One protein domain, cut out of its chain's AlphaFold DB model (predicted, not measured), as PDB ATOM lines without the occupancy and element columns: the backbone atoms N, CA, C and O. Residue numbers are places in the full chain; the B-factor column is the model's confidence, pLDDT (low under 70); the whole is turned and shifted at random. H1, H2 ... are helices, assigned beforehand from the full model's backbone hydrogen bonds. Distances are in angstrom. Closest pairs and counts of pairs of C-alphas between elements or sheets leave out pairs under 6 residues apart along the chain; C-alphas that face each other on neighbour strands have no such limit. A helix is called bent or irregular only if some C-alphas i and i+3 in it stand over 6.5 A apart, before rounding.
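Overview. This is residues 34 to 55 and 72 to 113 of the 113 residues of an uncharacterized protein of Adlercreutzia sp. 8CFCBH1 (UniProt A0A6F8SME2). Three helices lie side by side in an elongated bundle: H1 and H2 run the same way, and H3 runs back along both. The printed part has 64 residues with three named helices, in the order H1, H2, H3, and no named strand; the class is all helix. It is compact, with a radius of gyration of the C-alphas of 11.6 A, and spans 36 by 20 by 15 A.

Along the chain. Find C-alpha 34 at (108.487, 189.044, 160.725); from there H1, residues 34 to 52, runs 27.7 A. Past the cut, H2, residues 75 to 93, runs 25.1 A; it is neither bent nor irregular, but only just: C-alphas 84 and 87 are 6.4 A apart. H3, residues 98 to 111, runs 20.2 A to C-alpha 111 at (117.277, 186.994, 161.836).

Arrangement. H3 touches H1 at a shallow tilt of 27 degrees, opposite ways; look at their closest C-alphas, Leu 39 and Ala 111, 5.2 A apart. H2 and H3, a helical hairpin, touch at 20 degrees, closest at C-alphas Leu 90 and Val 101, 5.9 A. H1 and H2 are close but not clearly touching, with C-alphas Gln 35 and Val 75 closest at 7.1 A. Every O i to N i+4 pair is within hydrogen-bond range in H1 and H3, and 13 of 15 in H2.

Size, cuts and confidence. Residues 56 to 71 are not printed, and C-alphas 55 and 72 are 35.8 A apart across the cut. The link from H2 to H3 is tight. No printed residue is under 70 in pLDDT.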
ATOM      1  N   PRO A  34     107.527 188.200 160.013       91.00
ATOM      2  CA  PRO A  34     108.487 189.044 160.725       91.00
ATOM      3  C   PRO A  34     109.943 188.619 160.493       91.00
ATOM      4  O   PRO A  34     110.833 189.468 160.433       91.00
ATOM      5  N   GLN A  35     110.188 187.315 160.348       94.00
ATOM      6  CA  GLN A  35     111.505 186.740 160.075       94.00
ATOM      7  C   GLN A  35     112.011 187.165 158.698       94.00
ATOM      8  O   GLN A  35     113.156 187.592 158.578       94.00
ATOM      9  N   LEU A  36     111.144 187.160 157.683       93.88
ATOM     10  CA  LEU A  36     111.472 187.668 156.351       93.88
ATOM     11  C   LEU A  36     111.882 189.147 156.392       93.88
ATOM     12  O   LEU A  36     112.892 189.535 155.805       93.88
ATOM     13  N   GLN A  37     111.152 189.982 157.139       92.81
ATOM     14  CA  GLN A  37     111.500 191.400 157.285       92.81
ATOM     15  C   GLN A  37     112.847 191.600 157.994       92.81
ATOM     16  O   GLN A  37     113.657 192.427 157.561       92.81
ATOM     17  N   LYS A  38     113.111 190.834 159.062       95.44
ATOM     18  CA  LYS A  38     114.413 190.841 159.747       95.44
ATOM     19  C   LYS A  38     115.534 190.398 158.805       95.44
ATOM     20  O   LYS A  38     116.569 191.062 158.763       95.44
ATOM     21  N   LEU A  39     115.320 189.334 158.026       96.50
ATOM     22  CA  LEU A  39     116.299 188.806 157.075       96.50
ATOM     23  C   LEU A  39     116.640 189.838 155.999       96.50
ATOM     24  O   LEU A  39     117.814 190.095 155.748       96.50
ATOM     25  N   VAL A  40     115.641 190.511 155.419       95.62
ATOM     26  CA  VAL A  40     115.873 191.622 154.478       95.62
ATOM     27  C   VAL A  40     116.710 192.729 155.121       95.62
ATOM     28  O   VAL A  40     117.599 193.287 154.479       95.62
ATOM     29  N   GLY A  41     116.455 193.048 156.392       96.12
ATOM     30  CA  GLY A  41     117.279 193.976 157.166       96.12
ATOM     31  C   GLY A  41     118.738 193.525 157.274       96.12
ATOM     32  O   GLY A  41     119.644 194.319 157.016       96.12
ATOM     33  N   ALA A  42     118.966 192.252 157.596       97.19
ATOM     34  CA  ALA A  42     120.298 191.665 157.689       97.19
ATOM     35  C   ALA A  42     121.023 191.656 156.329       97.19
ATOM     36  O   ALA A  42     122.169 192.093 156.253       97.19
ATOM     37  N   LEU A  43     120.339 191.298 155.236       97.25
ATOM     38  CA  LEU A  43     120.896 191.338 153.876       97.25
ATOM     39  C   LEU A  43     121.281 192.750 153.429       97.25
ATOM     40  O   LEU A  43     122.278 192.939 152.735       97.25
ATOM     41  N   ARG A  44     120.532 193.776 153.849       96.56
ATOM     42  CA  ARG A  44     120.922 195.173 153.607       96.56
ATOM     43  C   ARG A  44     122.214 195.531 154.331       96.56
ATOM     44  O   ARG A  44     123.016 196.271 153.771       96.56
ATOM     45  N   SER A  45     122.397 195.061 155.563       97.62
ATOM     46  CA  SER A  45     123.637 195.276 156.316       97.62
ATOM     47  C   SER A  45     124.807 194.544 155.663       97.62
ATOM     48  O   SER A  45     125.836 195.167 155.418       97.62
ATOM     49  N   LEU A  46     124.605 193.285 155.269       97.75
ATOM     50  CA  LEU A  46     125.584 192.491 154.529       97.75
ATOM     51  C   LEU A  46     126.000 193.174 153.220       97.75
ATOM     52  O   LEU A  46     127.183 193.310 152.931       97.75
ATOM     53  N   ASN A  47     125.044 193.712 152.461       97.56
ATOM     54  CA  ASN A  47     125.345 194.453 151.237       97.56
ATOM     55  C   ASN A  47     126.174 195.718 151.465       97.56
ATOM     56  O   ASN A  47     126.958 196.085 150.590       97.56
ATOM     57  N   ARG A  48     126.031 196.386 152.617       97.12
ATOM     58  CA  ARG A  48     126.900 197.521 152.965       97.12
ATOM     59  C   ARG A  48     128.316 197.059 153.267       97.12
ATOM     60  O   ARG A  48     129.247 197.746 152.865       97.12
ATOM     61  N   GLU A  49     128.467 195.926 153.944       97.56
ATOM     62  CA  GLU A  49     129.780 195.347 154.230       97.56
ATOM     63  C   GLU A  49     130.492 194.930 152.941       97.56
ATOM     64  O   GLU A  49     131.619 195.346 152.701       97.56
ATOM     65  N   ILE A  50     129.801 194.204 152.057       97.12
ATOM     66  CA  ILE A  50     130.323 193.813 150.739       97.12
ATOM     67  C   ILE A  50     130.740 195.043 149.918       97.12
ATOM     68  O   ILE A  50     131.785 195.046 149.269       97.12
ATOM     69  N   GLU A  51     129.940 196.113 149.946       96.56
ATOM     70  CA  GLU A  51     130.248 197.349 149.222       96.56
ATOM     71  C   GLU A  51     131.469 198.096 149.783       96.56
ATOM     72  O   GLU A  51     132.184 198.747 149.017       96.56
ATOM     73  N   GLN A  52     131.706 198.011 151.093       96.50
ATOM     74  CA  GLN A  52     132.836 198.653 151.774       96.50
ATOM     75  C   GLN A  52     134.120 197.814 151.735       96.50
ATOM     76  O   GLN A  52     135.204 198.352 151.976       96.50
ATOM     77  N   ASP A  53     134.011 196.525 151.416       96.12
ATOM     78  CA  ASP A  53     135.146 195.620 151.296       96.12
ATOM     79  C   ASP A  53     136.080 196.037 150.146       96.12
ATOM     80  O   ASP A  53     135.646 196.385 149.043       96.12
ATOM     81  N   GLN A  54     137.389 195.990 150.398       92.81
ATOM     82  CA  GLN A  54     138.403 196.425 149.434       92.81
ATOM     83  C   GLN A  54     138.532 195.477 148.237       92.81
ATOM     84  O   GLN A  54     139.000 195.901 147.178       92.81
ATOM     85  N   SER A  55     138.150 194.209 148.401       92.62
ATOM     86  CA  SER A  55     138.285 193.172 147.376       92.62
ATOM     87  C   SER A  55     137.032 193.004 146.505       92.62
ATOM     88  O   SER A  55     137.148 192.574 145.357       92.62
ATOM     89  N   ASP A  72     106.054 179.804 150.763       86.94
ATOM     90  CA  ASP A  72     105.308 180.091 151.987       86.94
ATOM     91  C   ASP A  72     105.986 181.128 152.893       86.94
ATOM     92  O   ASP A  72     105.340 181.655 153.800       86.94
ATOM     93  N   GLY A  73     107.241 181.502 152.621       88.31
ATOM     94  CA  GLY A  73     108.001 182.442 153.444       88.31
ATOM     95  C   GLY A  73     108.268 181.911 154.854       88.31
ATOM     96  O   GLY A  73     108.472 182.698 155.790       88.31
ATOM     97  N   SER A  74     108.218 180.585 155.021       92.00
ATOM     98  CA  SER A  74     108.462 179.904 156.285       92.00
ATOM     99  C   SER A  74     109.912 180.051 156.729       92.00
ATOM    100  O   SER A  74     110.830 180.293 155.949       92.00
ATOM    101  N   VAL A  75     110.140 179.858 158.027       94.44
ATOM    102  CA  VAL A  75     111.496 179.848 158.589       94.44
ATOM    103  C   VAL A  75     112.365 178.773 157.928       94.44
ATOM    104  O   VAL A  75     113.553 179.001 157.752       94.44
ATOM    105  N   GLU A  76     111.781 177.638 157.535       95.06
ATOM    106  CA  GLU A  76     112.494 176.559 156.845       95.06
ATOM    107  C   GLU A  76     112.945 176.990 155.444       95.06
ATOM    108  O   GLU A  76     114.126 176.863 155.126       95.06
ATOM    109  N   GLU A  77     112.048 177.573 154.642       95.06
ATOM    110  CA  GLU A  77     112.385 178.099 153.312       95.06
ATOM    111  C   GLU A  77     113.479 179.175 153.396       95.06
ATOM    112  O   GLU A  77     114.491 179.108 152.699       95.06
ATOM    113  N   LEU A  78     113.329 180.130 154.318       96.06
ATOM    114  CA  LEU A  78     114.313 181.194 154.518       96.06
ATOM    115  C   LEU A  78     115.659 180.665 155.033       96.06
ATOM    116  O   LEU A  78     116.704 181.189 154.648       96.06
ATOM    117  N   SER A  79     115.650 179.632 155.880       96.62
ATOM    118  CA  SER A  79     116.875 178.981 156.364       96.62
ATOM    119  C   SER A  79     117.605 178.286 155.223       96.62
ATOM    120  O   SER A  79     118.816 178.438 155.104       96.62
ATOM    121  N   ASN A  80     116.875 177.598 154.341       96.75
ATOM    122  CA  ASN A  80     117.455 176.952 153.166       96.75
ATOM    123  C   ASN A  80     118.122 177.973 152.237       96.75
ATOM    124  O   ASN A  80     119.248 177.747 151.805       96.75
ATOM    125  N   ILE A  81     117.482 179.118 151.986       96.94
ATOM    126  CA  ILE A  81     118.078 180.201 151.186       96.94
ATOM    127  C   ILE A  81     119.388 180.688 151.824       96.94
ATOM    128  O   ILE A  81     120.404 180.845 151.144       96.94
ATOM    129  N   VAL A  82     119.398 180.912 153.143       97.50
ATOM    130  CA  VAL A  82     120.603 181.372 153.849       97.50
ATOM    131  C   VAL A  82     121.719 180.328 153.795       97.50
ATOM    132  O   VAL A  82     122.841 180.667 153.430       97.50
ATOM    133  N   GLU A  83     121.430 179.074 154.137       97.38
ATOM    134  CA  GLU A  83     122.442 178.025 154.308       97.38
ATOM    135  C   GLU A  83     122.935 177.424 152.989       97.38
ATOM    136  O   GLU A  83     124.098 177.040 152.889       97.38
ATOM    137  N   LEU A  84     122.067 177.316 151.980       97.12
ATOM    138  CA  LEU A  84     122.371 176.595 150.741       97.12
ATOM    139  C   LEU A  84     122.726 177.516 149.577       97.12
ATOM    140  O   LEU A  84     123.356 177.061 148.624       97.12
ATOM    141  N   GLU A  85     122.333 178.790 149.631       97.00
ATOM    142  CA  GLU A  85     122.577 179.733 148.539       97.00
ATOM    143  C   GLU A  85     123.478 180.888 148.970       97.00
ATOM    144  O   GLU A  85     124.484 181.168 148.316       97.00
ATOM    145  N   ILE A  86     123.147 181.552 150.080       97.25
ATOM    146  CA  ILE A  86     123.872 182.752 150.506       97.25
ATOM    147  C   ILE A  86     125.205 182.393 151.161       97.25
ATOM    148  O   ILE A  86     126.224 182.961 150.776       97.25
ATOM    149  N   ALA A  87     125.230 181.458 152.113       97.12
ATOM    150  CA  ALA A  87     126.455 181.083 152.815       97.12
ATOM    151  C   ALA A  87     127.550 180.552 151.865       97.12
ATOM    152  O   ALA A  87     128.651 181.102 151.906       97.12
ATOM    153  N   PRO A  88     127.276 179.623 150.921       97.56
ATOM    154  CA  PRO A  88     128.288 179.182 149.959       97.56
ATOM    155  C   PRO A  88     128.802 180.315 149.061       97.56
ATOM    156  O   PRO A  88     129.976 180.354 148.710       97.56
ATOM    157  N   MET A  89     127.952 181.283 148.710       97.00
ATOM    158  CA  MET A  89     128.393 182.459 147.956       97.00
ATOM    159  C   MET A  89     129.306 183.369 148.794       97.00
ATOM    160  O   MET A  89     130.259 183.936 148.262       97.00
ATOM    161  N   LEU A  90     129.048 183.507 150.098       97.44
ATOM    162  CA  LEU A  90     129.940 184.243 150.998       97.44
ATOM    163  C   LEU A  90     131.291 183.540 151.160       97.44
ATOM    164  O   LEU A  90     132.308 184.228 151.187       97.44
ATOM    165  N   GLU A  91     131.317 182.206 151.190       97.06
ATOM    166  CA  GLU A  91     132.562 181.424 151.151       97.06
ATOM    167  C   GLU A  91     133.377 181.710 149.879       97.06
ATOM    168  O   GLU A  91     134.603 181.750 149.929       97.06
ATOM    169  N   GLU A  92     132.731 181.970 148.738       96.88
ATOM    170  CA  GLU A  92     133.438 182.392 147.522       96.88
ATOM    171  C   GLU A  92     133.947 183.839 147.603       96.88
ATOM    172  O   GLU A  92     135.023 184.150 147.085       96.88
ATOM    173  N   TYR A  93     133.181 184.738 148.230       96.75
ATOM    174  CA  TYR A  93     133.538 186.156 148.352       96.75
ATOM    175  C   TYR A  93     134.697 186.378 149.323       96.75
ATOM    176  O   TYR A  93     135.585 187.181 149.045       96.75
ATOM    177  N   TRP A  94     134.690 185.649 150.434       96.94
ATOM    178  CA  TRP A  94     135.659 185.736 151.521       96.94
ATOM    179  C   TRP A  94     136.366 184.392 151.718       96.94
ATOM    180  O   TRP A  94     136.437 183.861 152.824       96.94
ATOM    181  N   TYR A  95     136.901 183.836 150.627       94.38
ATOM    182  CA  TYR A  95     137.543 182.515 150.617       94.38
ATOM    183  C   TYR A  95     138.742 182.390 151.571       94.38
ATOM    184  O   TYR A  95     139.159 181.278 151.896       94.38
ATOM    185  N   ASP A  96     139.346 183.512 151.966       94.88
ATOM    186  CA  ASP A  96     140.465 183.604 152.902       94.88
ATOM    187  C   ASP A  96     140.078 184.172 154.279       94.88
ATOM    188  O   ASP A  96     140.948 184.286 155.145       94.88
ATOM    189  N   ASP A  97     138.798 184.481 154.504       95.94
ATOM    190  CA  ASP A  97     138.269 185.057 155.746       95.94
ATOM    191  C   ASP A  97     137.049 184.260 156.246       95.94
ATOM    192  O   ASP A  97     135.900 184.710 156.237       95.94
ATOM    193  N   GLU A  98     137.320 183.025 156.685       95.19
ATOM    194  CA  GLU A  98     136.312 182.096 157.223       95.19
ATOM    195  C   GLU A  98     135.577 182.663 158.454       95.19
ATOM    196  O   GLU A  98     134.405 182.351 158.671       95.19
ATOM    197  N   GLU A  99     136.238 183.511 159.254       96.94
ATOM    198  CA  GLU A  99     135.637 184.161 160.428       96.94
ATOM    199  C   GLU A  99     134.533 185.130 159.993       96.94
ATOM    200  O   GLU A  99     133.408 185.051 160.490       96.94
ATOM    201  N   LYS A 100     134.803 185.970 158.988       96.12
ATOM    202  CA  LYS A 100     133.807 186.893 158.433       96.12
ATOM    203  C   LYS A 100     132.615 186.163 157.817       96.12
ATOM    204  O   LYS A 100     131.475 186.609 157.977       96.12
ATOM    205  N   VAL A 101     132.847 185.035 157.144       97.00
ATOM    206  CA  VAL A 101     131.762 184.187 156.617       97.00
ATOM    207  C   VAL A 101     130.900 183.634 157.752       97.00
ATOM    208  O   VAL A 101     129.668 183.712 157.678       97.00
ATOM    209  N   ALA A 102     131.523 183.106 158.807       96.94
ATOM    210  CA  ALA A 102     130.816 182.562 159.961       96.94
ATOM    211  C   ALA A 102     129.975 183.636 160.672       96.94
ATOM    212  O   ALA A 102     128.791 183.407 160.926       96.94
ATOM    213  N   ASP A 103     130.540 184.824 160.896       97.75
ATOM    214  CA  ASP A 103     129.856 185.955 161.529       97.75
ATOM    215  C   ASP A 103     128.608 186.384 160.749       97.75
ATOM    216  O   ASP A 103     127.533 186.579 161.326       97.75
ATOM    217  N   TRP A 104     128.716 186.527 159.424       97.81
ATOM    218  CA  TRP A 104     127.570 186.913 158.598       97.81
ATOM    219  C   TRP A 104     126.523 185.812 158.502       97.81
ATOM    220  O   TRP A 104     125.328 186.108 158.567       97.81
ATOM    221  N   THR A 105     126.943 184.553 158.407       96.25
ATOM    222  CA  THR A 105     126.020 183.411 158.386       96.25
ATOM    223  C   THR A 105     125.264 183.301 159.712       96.25
ATOM    224  O   THR A 105     124.045 183.112 159.713       96.25
ATOM    225  N   GLU A 106     125.934 183.522 160.848       96.69
ATOM    226  CA  GLU A 106     125.284 183.569 162.158       96.69
ATOM    227  C   GLU A 106     124.298 184.740 162.262       96.69
ATOM    228  O   GLU A 106     123.171 184.550 162.724       96.69
ATOM    229  N   GLN A 107     124.671 185.939 161.802       96.88
ATOM    230  CA  GLN A 107     123.778 187.104 161.811       96.88
ATOM    231  C   GLN A 107     122.523 186.890 160.954       96.88
ATOM    232  O   GLN A 107     121.421 187.254 161.376       96.88
ATOM    233  N   LEU A 108     122.668 186.279 159.775       96.56
ATOM    234  CA  LEU A 108     121.540 185.922 158.912       96.56
ATOM    235  C   LEU A 108     120.654 184.861 159.574       96.56
ATOM    236  O   LEU A 108     119.439 185.042 159.645       96.56
ATOM    237  N   GLY A 109     121.242 183.807 160.144       94.62
ATOM    238  CA  GLY A 109     120.497 182.780 160.877       94.62
ATOM    239  C   GLY A 109     119.802 183.321 162.133       94.62
ATOM    240  O   GLY A 109     118.696 182.901 162.477       94.62
ATOM    241  N   ALA A 110     120.394 184.302 162.816       95.38
ATOM    242  CA  ALA A 110     119.781 184.971 163.961       95.38
ATOM    243  C   ALA A 110     118.542 185.796 163.576       95.38
ATOM    244  O   ALA A 110     117.634 185.940 164.396       95.38
ATOM    245  N   ALA A 111     118.460 186.294 162.337       94.06
ATOM    246  CA  ALA A 111     117.277 186.994 161.836       94.06
ATOM    247  C   ALA A 111     116.046 186.074 161.710       94.06
ATOM    248  O   ALA A 111     114.913 186.561 161.739       94.06
ATOM    249  N   LEU A 112     116.269 184.760 161.617       92.25
ATOM    250  CA  LEU A 112     115.234 183.735 161.471       92.25
ATOM    251  C   LEU A 112     114.720 183.177 162.811       92.25
ATOM    252  O   LEU A 112     113.758 182.410 162.824       92.25
ATOM    253  N   LYS A 113     115.326 183.587 163.933       86.06
ATOM    254  CA  LYS A 113     114.904 183.250 165.303       86.06
ATOM    255  C   LYS A 113     113.886 184.266 165.850       86.06
ATOM    256  O   LYS A 113     112.983 183.817 166.586       86.06
TER     257      LYS A 113